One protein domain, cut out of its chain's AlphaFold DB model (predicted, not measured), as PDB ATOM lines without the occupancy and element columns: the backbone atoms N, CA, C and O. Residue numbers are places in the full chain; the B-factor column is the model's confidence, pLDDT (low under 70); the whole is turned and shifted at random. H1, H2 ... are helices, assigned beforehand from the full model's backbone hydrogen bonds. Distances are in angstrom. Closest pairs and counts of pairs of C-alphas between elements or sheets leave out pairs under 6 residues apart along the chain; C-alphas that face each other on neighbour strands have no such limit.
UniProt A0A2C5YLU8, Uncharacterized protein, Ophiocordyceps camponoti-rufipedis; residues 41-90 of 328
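What this domain is: This is residues 41 to 90 of the 328 residues of an uncharacterized protein of Ophiocordyceps camponoti-rufipedis (UniProt A0A2C5YLU8). One long helix, H1, runs out as an arm, and a drawn-out link leads from its far end to a short helix, H2, which is turned across the direction of H1 and has no contact with it. The two helices form no shared core, and H1 makes much of the length. The printed part has 50 residues with two named helices, H1 then H2, and no named strand; its class is all helix. It is extended, with a radius of gyration of the C-alphas of 18.8 A, and spans 59 by 25 by 11 A.

How they stand to each other: H1, residues 41 to 64, comes first, and its residues 41 to 57 stand free, with no C-alpha 8 or more residues away along the chain within 10 A. A long link of 12 residues, 65 to 76, joins it to H2, residues 77 to 85. H1 and H2 are apart, with no C-alpha of the one within 8 A of the other. Residues 73 to 78 stand free too, and so do residues 81 to 86, of which 81 to 85 belong to H2. In H1 and H2 every O i to N i+4 pair is within hydrogen-bond range.

Where its parts are: H1 begins at C-alpha 41, (-80.936, -13.400, 40.192), and ends at C-alpha 64, (-47.185, -19.723, 36.356), 34.6 A away; its direction is mainly along x. H2 measures 11.9 A from C-alpha 77 to C-alpha 85, which is at (-39.696, -23.704, 61.399), and its direction is mainly along z.

The domain as a whole: The two C-alphas farthest apart are those of Asn 41 and Gly 90, at 59.0 A. The printed part has no cut. Mean pLDDT of the printed part is 79.7; it is under 70 at residues 67 to 73 and 83 to 90.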
ATOM      1  N   ASN A  41     -81.953 -12.815  39.320       86.88
ATOM      2  CA  ASN A  41     -80.936 -13.400  40.192       86.88
ATOM      3  C   ASN A  41     -79.957 -14.311  39.428       86.88
ATOM      4  O   ASN A  41     -78.761 -14.300  39.713       86.88
ATOM      5  N   VAL A  42     -80.427 -15.035  38.403       89.75
ATOM      6  CA  VAL A  42     -79.576 -15.883  37.547       89.75
ATOM      7  C   VAL A  42     -78.535 -15.043  36.801       89.75
ATOM      8  O   VAL A  42     -77.369 -15.427  36.749       89.75
ATOM      9  N   GLY A  43     -78.916 -13.865  36.299       91.31
ATOM     10  CA  GLY A  43     -77.991 -12.919  35.667       91.31
ATOM     11  C   GLY A  43     -76.864 -12.471  36.605       91.31
ATOM     12  O   GLY A  43     -75.700 -12.462  36.206       91.31
ATOM     13  N   PHE A  44     -77.182 -12.183  37.872       91.19
ATOM     14  CA  PHE A  44     -76.173 -11.852  38.883       91.19
ATOM     15  C   PHE A  44     -75.273 -13.043  39.227       91.19
ATOM     16  O   PHE A  44     -74.058 -12.869  39.315       91.19
ATOM     17  N   PHE A  45     -75.814 -14.258  39.359       93.25
ATOM     18  CA  PHE A  45     -74.992 -15.451  39.592       93.25
ATOM     19  C   PHE A  45     -74.037 -15.741  38.427       93.25
ATOM     20  O   PHE A  45     -72.867 -16.032  38.671       93.25
ATOM     21  N   VAL A  46     -74.481 -15.594  37.173       95.69
ATOM     22  CA  VAL A  46     -73.611 -15.732  35.990       95.69
ATOM     23  C   VAL A  46     -72.528 -14.647  35.973       95.69
ATOM     24  O   VAL A  46     -71.361 -14.960  35.742       95.69
ATOM     25  N   LEU A  47     -72.871 -13.393  36.288       95.69
ATOM     26  CA  LEU A  47     -71.904 -12.297  36.396       95.69
ATOM     27  C   LEU A  47     -70.824 -12.589  37.452       95.69
ATOM     28  O   LEU A  47     -69.633 -12.501  37.155       95.69
ATOM     29  N   PHE A  48     -71.219 -12.980  38.668       96.06
ATOM     30  CA  PHE A  48     -70.269 -13.315  39.733       96.06
ATOM     31  C   PHE A  48     -69.454 -14.580  39.427       96.06
ATOM     32  O   PHE A  48     -68.273 -14.621  39.766       96.06
ATOM     33  N   ALA A  49     -70.028 -15.573  38.740       96.38
ATOM     34  CA  ALA A  49     -69.293 -16.749  38.279       96.38
ATOM     35  C   ALA A  49     -68.209 -16.377  37.253       96.38
ATOM     36  O   ALA A  49     -67.064 -16.804  37.397       96.38
ATOM     37  N   LEU A  50     -68.525 -15.528  36.268       97.25
ATOM     38  CA  LEU A  50     -67.552 -15.040  35.281       97.25
ATOM     39  C   LEU A  50     -66.434 -14.208  35.930       97.25
ATOM     40  O   LEU A  50     -65.266 -14.379  35.584       97.25
ATOM     41  N   ILE A  51     -66.769 -13.355  36.905       97.06
ATOM     42  CA  ILE A  51     -65.783 -12.596  37.694       97.06
ATOM     43  C   ILE A  51     -64.905 -13.542  38.536       97.06
ATOM     44  O   ILE A  51     -63.690 -13.379  38.585       97.06
ATOM     45  N   GLY A  52     -65.487 -14.564  39.167       96.50
ATOM     46  CA  GLY A  52     -64.737 -15.568  39.925       96.50
ATOM     47  C   GLY A  52     -63.757 -16.351  39.047       96.50
ATOM     48  O   GLY A  52     -62.579 -16.470  39.385       96.50
ATOM     49  N   VAL A  53     -64.212 -16.826  37.883       97.31
ATOM     50  CA  VAL A  53     -63.365 -17.520  36.901       97.31
ATOM     51  C   VAL A  53     -62.251 -16.606  36.385       97.31
ATOM     52  O   VAL A  53     -61.113 -17.061  36.274       97.31
ATOM     53  N   SER A  54     -62.522 -15.321  36.126       96.50
ATOM     54  CA  SER A  54     -61.486 -14.394  35.655       96.50
ATOM     55  C   SER A  54     -60.385 -14.170  36.698       96.50
ATOM     56  O   SER A  54     -59.210 -14.181  36.332       96.50
ATOM     57  N   PHE A  55     -60.719 -14.087  37.992       96.06
ATOM     58  CA  PHE A  55     -59.720 -14.042  39.066       96.06
ATOM     59  C   PHE A  55     -58.908 -15.338  39.188       96.06
ATOM     60  O   PHE A  55     -57.704 -15.268  39.426       96.06
ATOM     61  N   VAL A  56     -59.520 -16.512  38.995       95.38
ATOM     62  CA  VAL A  56     -58.791 -17.796  39.005       95.38
ATOM     63  C   VAL A  56     -57.821 -17.884  37.825       95.38
ATOM     64  O   VAL A  56     -56.654 -18.219  38.022       95.38
ATOM     65  N   VAL A  57     -58.257 -17.522  36.614       94.31
ATOM     66  CA  VAL A  57     -57.397 -17.504  35.418       94.31
ATOM     67  C   VAL A  57     -56.279 -16.469  35.559       94.31
ATOM     68  O   VAL A  57     -55.127 -16.792  35.286       94.31
ATOM     69  N   ALA A  58     -56.578 -15.260  36.045       92.19
ATOM     70  CA  ALA A  58     -55.573 -14.232  36.320       92.19
ATOM     71  C   ALA A  58     -54.583 -14.664  37.415       92.19
ATOM     72  O   ALA A  58     -53.392 -14.380  37.307       92.19
ATOM     73  N   GLY A  59     -55.048 -15.398  38.431       89.25
ATOM     74  CA  GLY A  59     -54.203 -16.020  39.447       89.25
ATOM     75  C   GLY A  59     -53.248 -17.043  38.837       89.25
ATOM     76  O   GLY A  59     -52.039 -16.895  38.968       89.25
ATOM     77  N   ILE A  60     -53.759 -18.041  38.111       89.31
ATOM     78  CA  ILE A  60     -52.933 -19.062  37.440       89.31
ATOM     79  C   ILE A  60     -51.929 -18.400  36.480       89.31
ATOM     80  O   ILE A  60     -50.743 -18.724  36.504       89.31
ATOM     81  N   TRP A  61     -52.372 -17.418  35.694       87.81
ATOM     82  CA  TRP A  61     -51.511 -16.615  34.827       87.81
ATOM     83  C   TRP A  61     -50.385 -15.924  35.613       87.81
ATOM     84  O   TRP A  61     -49.218 -16.015  35.235       87.81
ATOM     85  N   PHE A  62     -50.718 -15.291  36.740       86.06
ATOM     86  CA  PHE A  62     -49.763 -14.596  37.601       86.06
ATOM     87  C   PHE A  62     -48.773 -15.541  38.298       86.06
ATOM     88  O   PHE A  62     -47.608 -15.188  38.433       86.06
ATOM     89  N   PHE A  63     -49.204 -16.730  38.726       81.31
ATOM     90  CA  PHE A  63     -48.349 -17.691  39.434       81.31
ATOM     91  C   PHE A  63     -47.491 -18.570  38.513       81.31
ATOM     92  O   PHE A  63     -46.467 -19.068  38.964       81.31
ATOM     93  N   PHE A  64     -47.885 -18.786  37.251       77.06
ATOM     94  CA  PHE A  64     -47.185 -19.723  36.356       77.06
ATOM     95  C   PHE A  64     -46.606 -19.101  35.080       77.06
ATOM     96  O   PHE A  64     -45.689 -19.685  34.504       77.06
ATOM     97  N   TRP A  65     -47.110 -17.951  34.610       74.56
ATOM     98  CA  TRP A  65     -46.646 -17.346  33.351       74.56
ATOM     99  C   TRP A  65     -46.145 -15.899  33.482       74.56
ATOM    100  O   TRP A  65     -45.310 -15.467  32.682       74.56
ATOM    101  N   ALA A  66     -46.558 -15.146  34.508       75.56
ATOM    102  CA  ALA A  66     -45.961 -13.843  34.773       75.56
ATOM    103  C   ALA A  66     -44.476 -14.001  35.142       75.56
ATOM    104  O   ALA A  66     -44.112 -14.672  36.102       75.56
ATOM    105  N   ARG A  67     -43.613 -13.316  34.385       63.03
ATOM    106  CA  ARG A  67     -42.144 -13.483  34.360       63.03
ATOM    107  C   ARG A  67     -41.413 -13.252  35.698       63.03
ATOM    108  O   ARG A  67     -40.222 -13.531  35.772       63.03
ATOM    109  N   ASN A  68     -42.124 -12.746  36.710       66.06
ATOM    110  CA  ASN A  68     -41.645 -12.433  38.061       66.06
ATOM    111  C   ASN A  68     -42.610 -12.942  39.170       66.06
ATOM    112  O   ASN A  68     -42.524 -12.479  40.308       66.06
ATOM    113  N   GLY A  69     -43.580 -13.810  38.860       57.03
ATOM    114  CA  GLY A  69     -44.683 -14.149  39.767       57.03
ATOM    115  C   GLY A  69     -44.542 -15.495  40.486       57.03
ATOM    116  O   GLY A  69     -44.452 -16.527  39.843       57.03
ATOM    117  N   GLY A  70     -44.600 -15.466  41.825       64.69
ATOM    118  CA  GLY A  70     -45.090 -16.570  42.667       64.69
ATOM    119  C   GLY A  70     -44.246 -17.852  42.791       64.69
ATOM    120  O   GLY A  70     -44.322 -18.732  41.951       64.69
ATOM    121  N   LEU A  71     -43.575 -18.035  43.941       58.78
ATOM    122  CA  LEU A  71     -42.863 -19.274  44.329       58.78
ATOM    123  C   LEU A  71     -41.701 -19.691  43.400       58.78
ATOM    124  O   LEU A  71     -41.638 -20.814  42.903       58.78
ATOM    125  N   TYR A  72     -40.689 -18.826  43.291       63.16
ATOM    126  CA  TYR A  72     -39.338 -19.267  42.921       63.16
ATOM    127  C   TYR A  72     -38.748 -20.123  44.041       63.16
ATOM    128  O   TYR A  72     -38.074 -19.593  44.917       63.16
ATOM    129  N   PHE A  73     -39.004 -21.431  44.018       65.12
ATOM    130  CA  PHE A  73     -38.403 -22.369  44.960       65.12
ATOM    131  C   PHE A  73     -36.923 -22.564  44.607       65.12
ATOM    132  O   PHE A  73     -36.581 -23.356  43.728       65.12
ATOM    133  N   LYS A  74     -36.035 -21.807  45.254       75.19
ATOM    134  CA  LYS A  74     -34.591 -22.018  45.122       75.19
ATOM    135  C   LYS A  74     -34.193 -23.255  45.914       75.19
ATOM    136  O   LYS A  74     -34.778 -23.556  46.950       75.19
ATOM    137  N   GLU A  75     -33.130 -23.924  45.483       77.81
ATOM    138  CA  GLU A  75     -32.621 -25.146  46.127       77.81
ATOM    139  C   GLU A  75     -32.283 -24.948  47.624       77.81
ATOM    140  O   GLU A  75     -32.341 -25.900  48.400       77.81
ATOM    141  N   GLY A  76     -32.004 -23.708  48.053       74.12
ATOM    142  CA  GLY A  76     -31.790 -23.339  49.458       74.12
ATOM    143  C   GLY A  76     -33.048 -22.990  50.274       74.12
ATOM    144  O   GLY A  76     -33.008 -23.108  51.499       74.12
ATOM    145  N   ASP A  77     -34.173 -22.619  49.647       76.31
ATOM    146  CA  ASP A  77     -35.368 -22.136  50.372       76.31
ATOM    147  C   ASP A  77     -35.979 -23.227  51.267       76.31
ATOM    148  O   ASP A  77     -36.581 -22.938  52.303       76.31
ATOM    149  N   TRP A  78     -35.776 -24.501  50.917       76.00
ATOM    150  CA  TRP A  78     -36.202 -25.638  51.735       76.00
ATOM    151  C   TRP A  78     -35.420 -25.758  53.048       76.00
ATOM    152  O   TRP A  78     -35.999 -26.096  54.082       76.00
ATOM    153  N   GLU A  79     -34.119 -25.458  53.040       73.62
ATOM    154  CA  GLU A  79     -33.278 -25.497  54.242       73.62
ATOM    155  C   GLU A  79     -33.469 -24.249  55.116       73.62
ATOM    156  O   GLU A  79     -33.454 -24.340  56.349       73.62
ATOM    157  N   ASP A  80     -33.762 -23.096  54.513       73.19
ATOM    158  CA  ASP A  80     -34.176 -21.908  55.262       73.19
ATOM    159  C   ASP A  80     -35.591 -22.062  55.852       73.19
ATOM    160  O   ASP A  80     -35.802 -21.731  57.022       73.19
ATOM    161  N   TYR A  81     -36.537 -22.699  55.152       73.56
ATOM    162  CA  TYR A  81     -37.828 -23.090  55.733       73.56
ATOM    163  C   TYR A  81     -37.667 -24.097  56.886       73.56
ATOM    164  O   TYR A  81     -38.188 -23.888  57.986       73.56
ATOM    165  N   LYS A  82     -36.883 -25.169  56.693       73.12
ATOM    166  CA  LYS A  82     -36.588 -26.135  57.766       73.12
ATOM    167  C   LYS A  82     -35.924 -25.476  58.966       73.12
ATOM    168  O   LYS A  82     -36.247 -25.808  60.101       73.12
ATOM    169  N   SER A  83     -34.986 -24.563  58.764       65.94
ATOM    170  CA  SER A  83     -34.287 -23.943  59.889       65.94
ATOM    171  C   SER A  83     -35.123 -22.868  60.592       65.94
ATOM    172  O   SER A  83     -35.101 -22.791  61.818       65.94
ATOM    173  N   THR A  84     -35.956 -22.112  59.878       66.00
ATOM    174  CA  THR A  84     -36.896 -21.173  60.513       66.00
ATOM    175  C   THR A  84     -38.012 -21.879  61.292       66.00
ATOM    176  O   THR A  84     -38.351 -21.427  62.386       66.00
ATOM    177  N   VAL A  85     -38.545 -23.002  60.790       69.19
ATOM    178  CA  VAL A  85     -39.696 -23.704  61.399       69.19
ATOM    179  C   VAL A  85     -39.299 -24.871  62.315       69.19
ATOM    180  O   VAL A  85     -39.871 -25.016  63.394       69.19
ATOM    181  N   LEU A  86     -38.330 -25.707  61.927       66.06
ATOM    182  CA  LEU A  86     -37.937 -26.919  62.671       66.06
ATOM    183  C   LEU A  86     -36.665 -26.755  63.524       66.06
ATOM    184  O   LEU A  86     -36.483 -27.529  64.465       66.06
ATOM    185  N   ARG A  87     -35.760 -25.808  63.222       60.84
ATOM    186  CA  ARG A  87     -34.444 -25.700  63.897       60.84
ATOM    187  C   ARG A  87     -33.940 -24.264  64.068       60.84
ATOM    188  O   ARG A  87     -33.021 -23.853  63.360       60.84
ATOM    189  N   ARG A  88     -34.497 -23.559  65.065       61.81
ATOM    190  CA  ARG A  88     -34.091 -22.215  65.537       61.81
ATOM    191  C   ARG A  88     -32.609 -21.911  65.238       61.81
ATOM    192  O   ARG A  88     -31.714 -22.439  65.901       61.81
ATOM    193  N   LYS A  89     -32.365 -21.073  64.227       59.50
ATOM    194  CA  LYS A  89     -31.026 -20.582  63.865       59.50
ATOM    195  C   LYS A  89     -30.396 -19.853  65.055       59.50
ATOM    196  O   LYS A  89     -31.089 -19.156  65.798       59.50
ATOM    197  N   GLY A  90     -29.083 -20.008  65.229       64.12
ATOM    198  CA  GLY A  90     -28.330 -19.175  66.166       64.12
ATOM    199  C   GLY A  90     -28.194 -17.732  65.652       64.12
ATOM    200  O   GLY A  90     -28.423 -17.494  64.463       64.12
TER     201      GLY A  90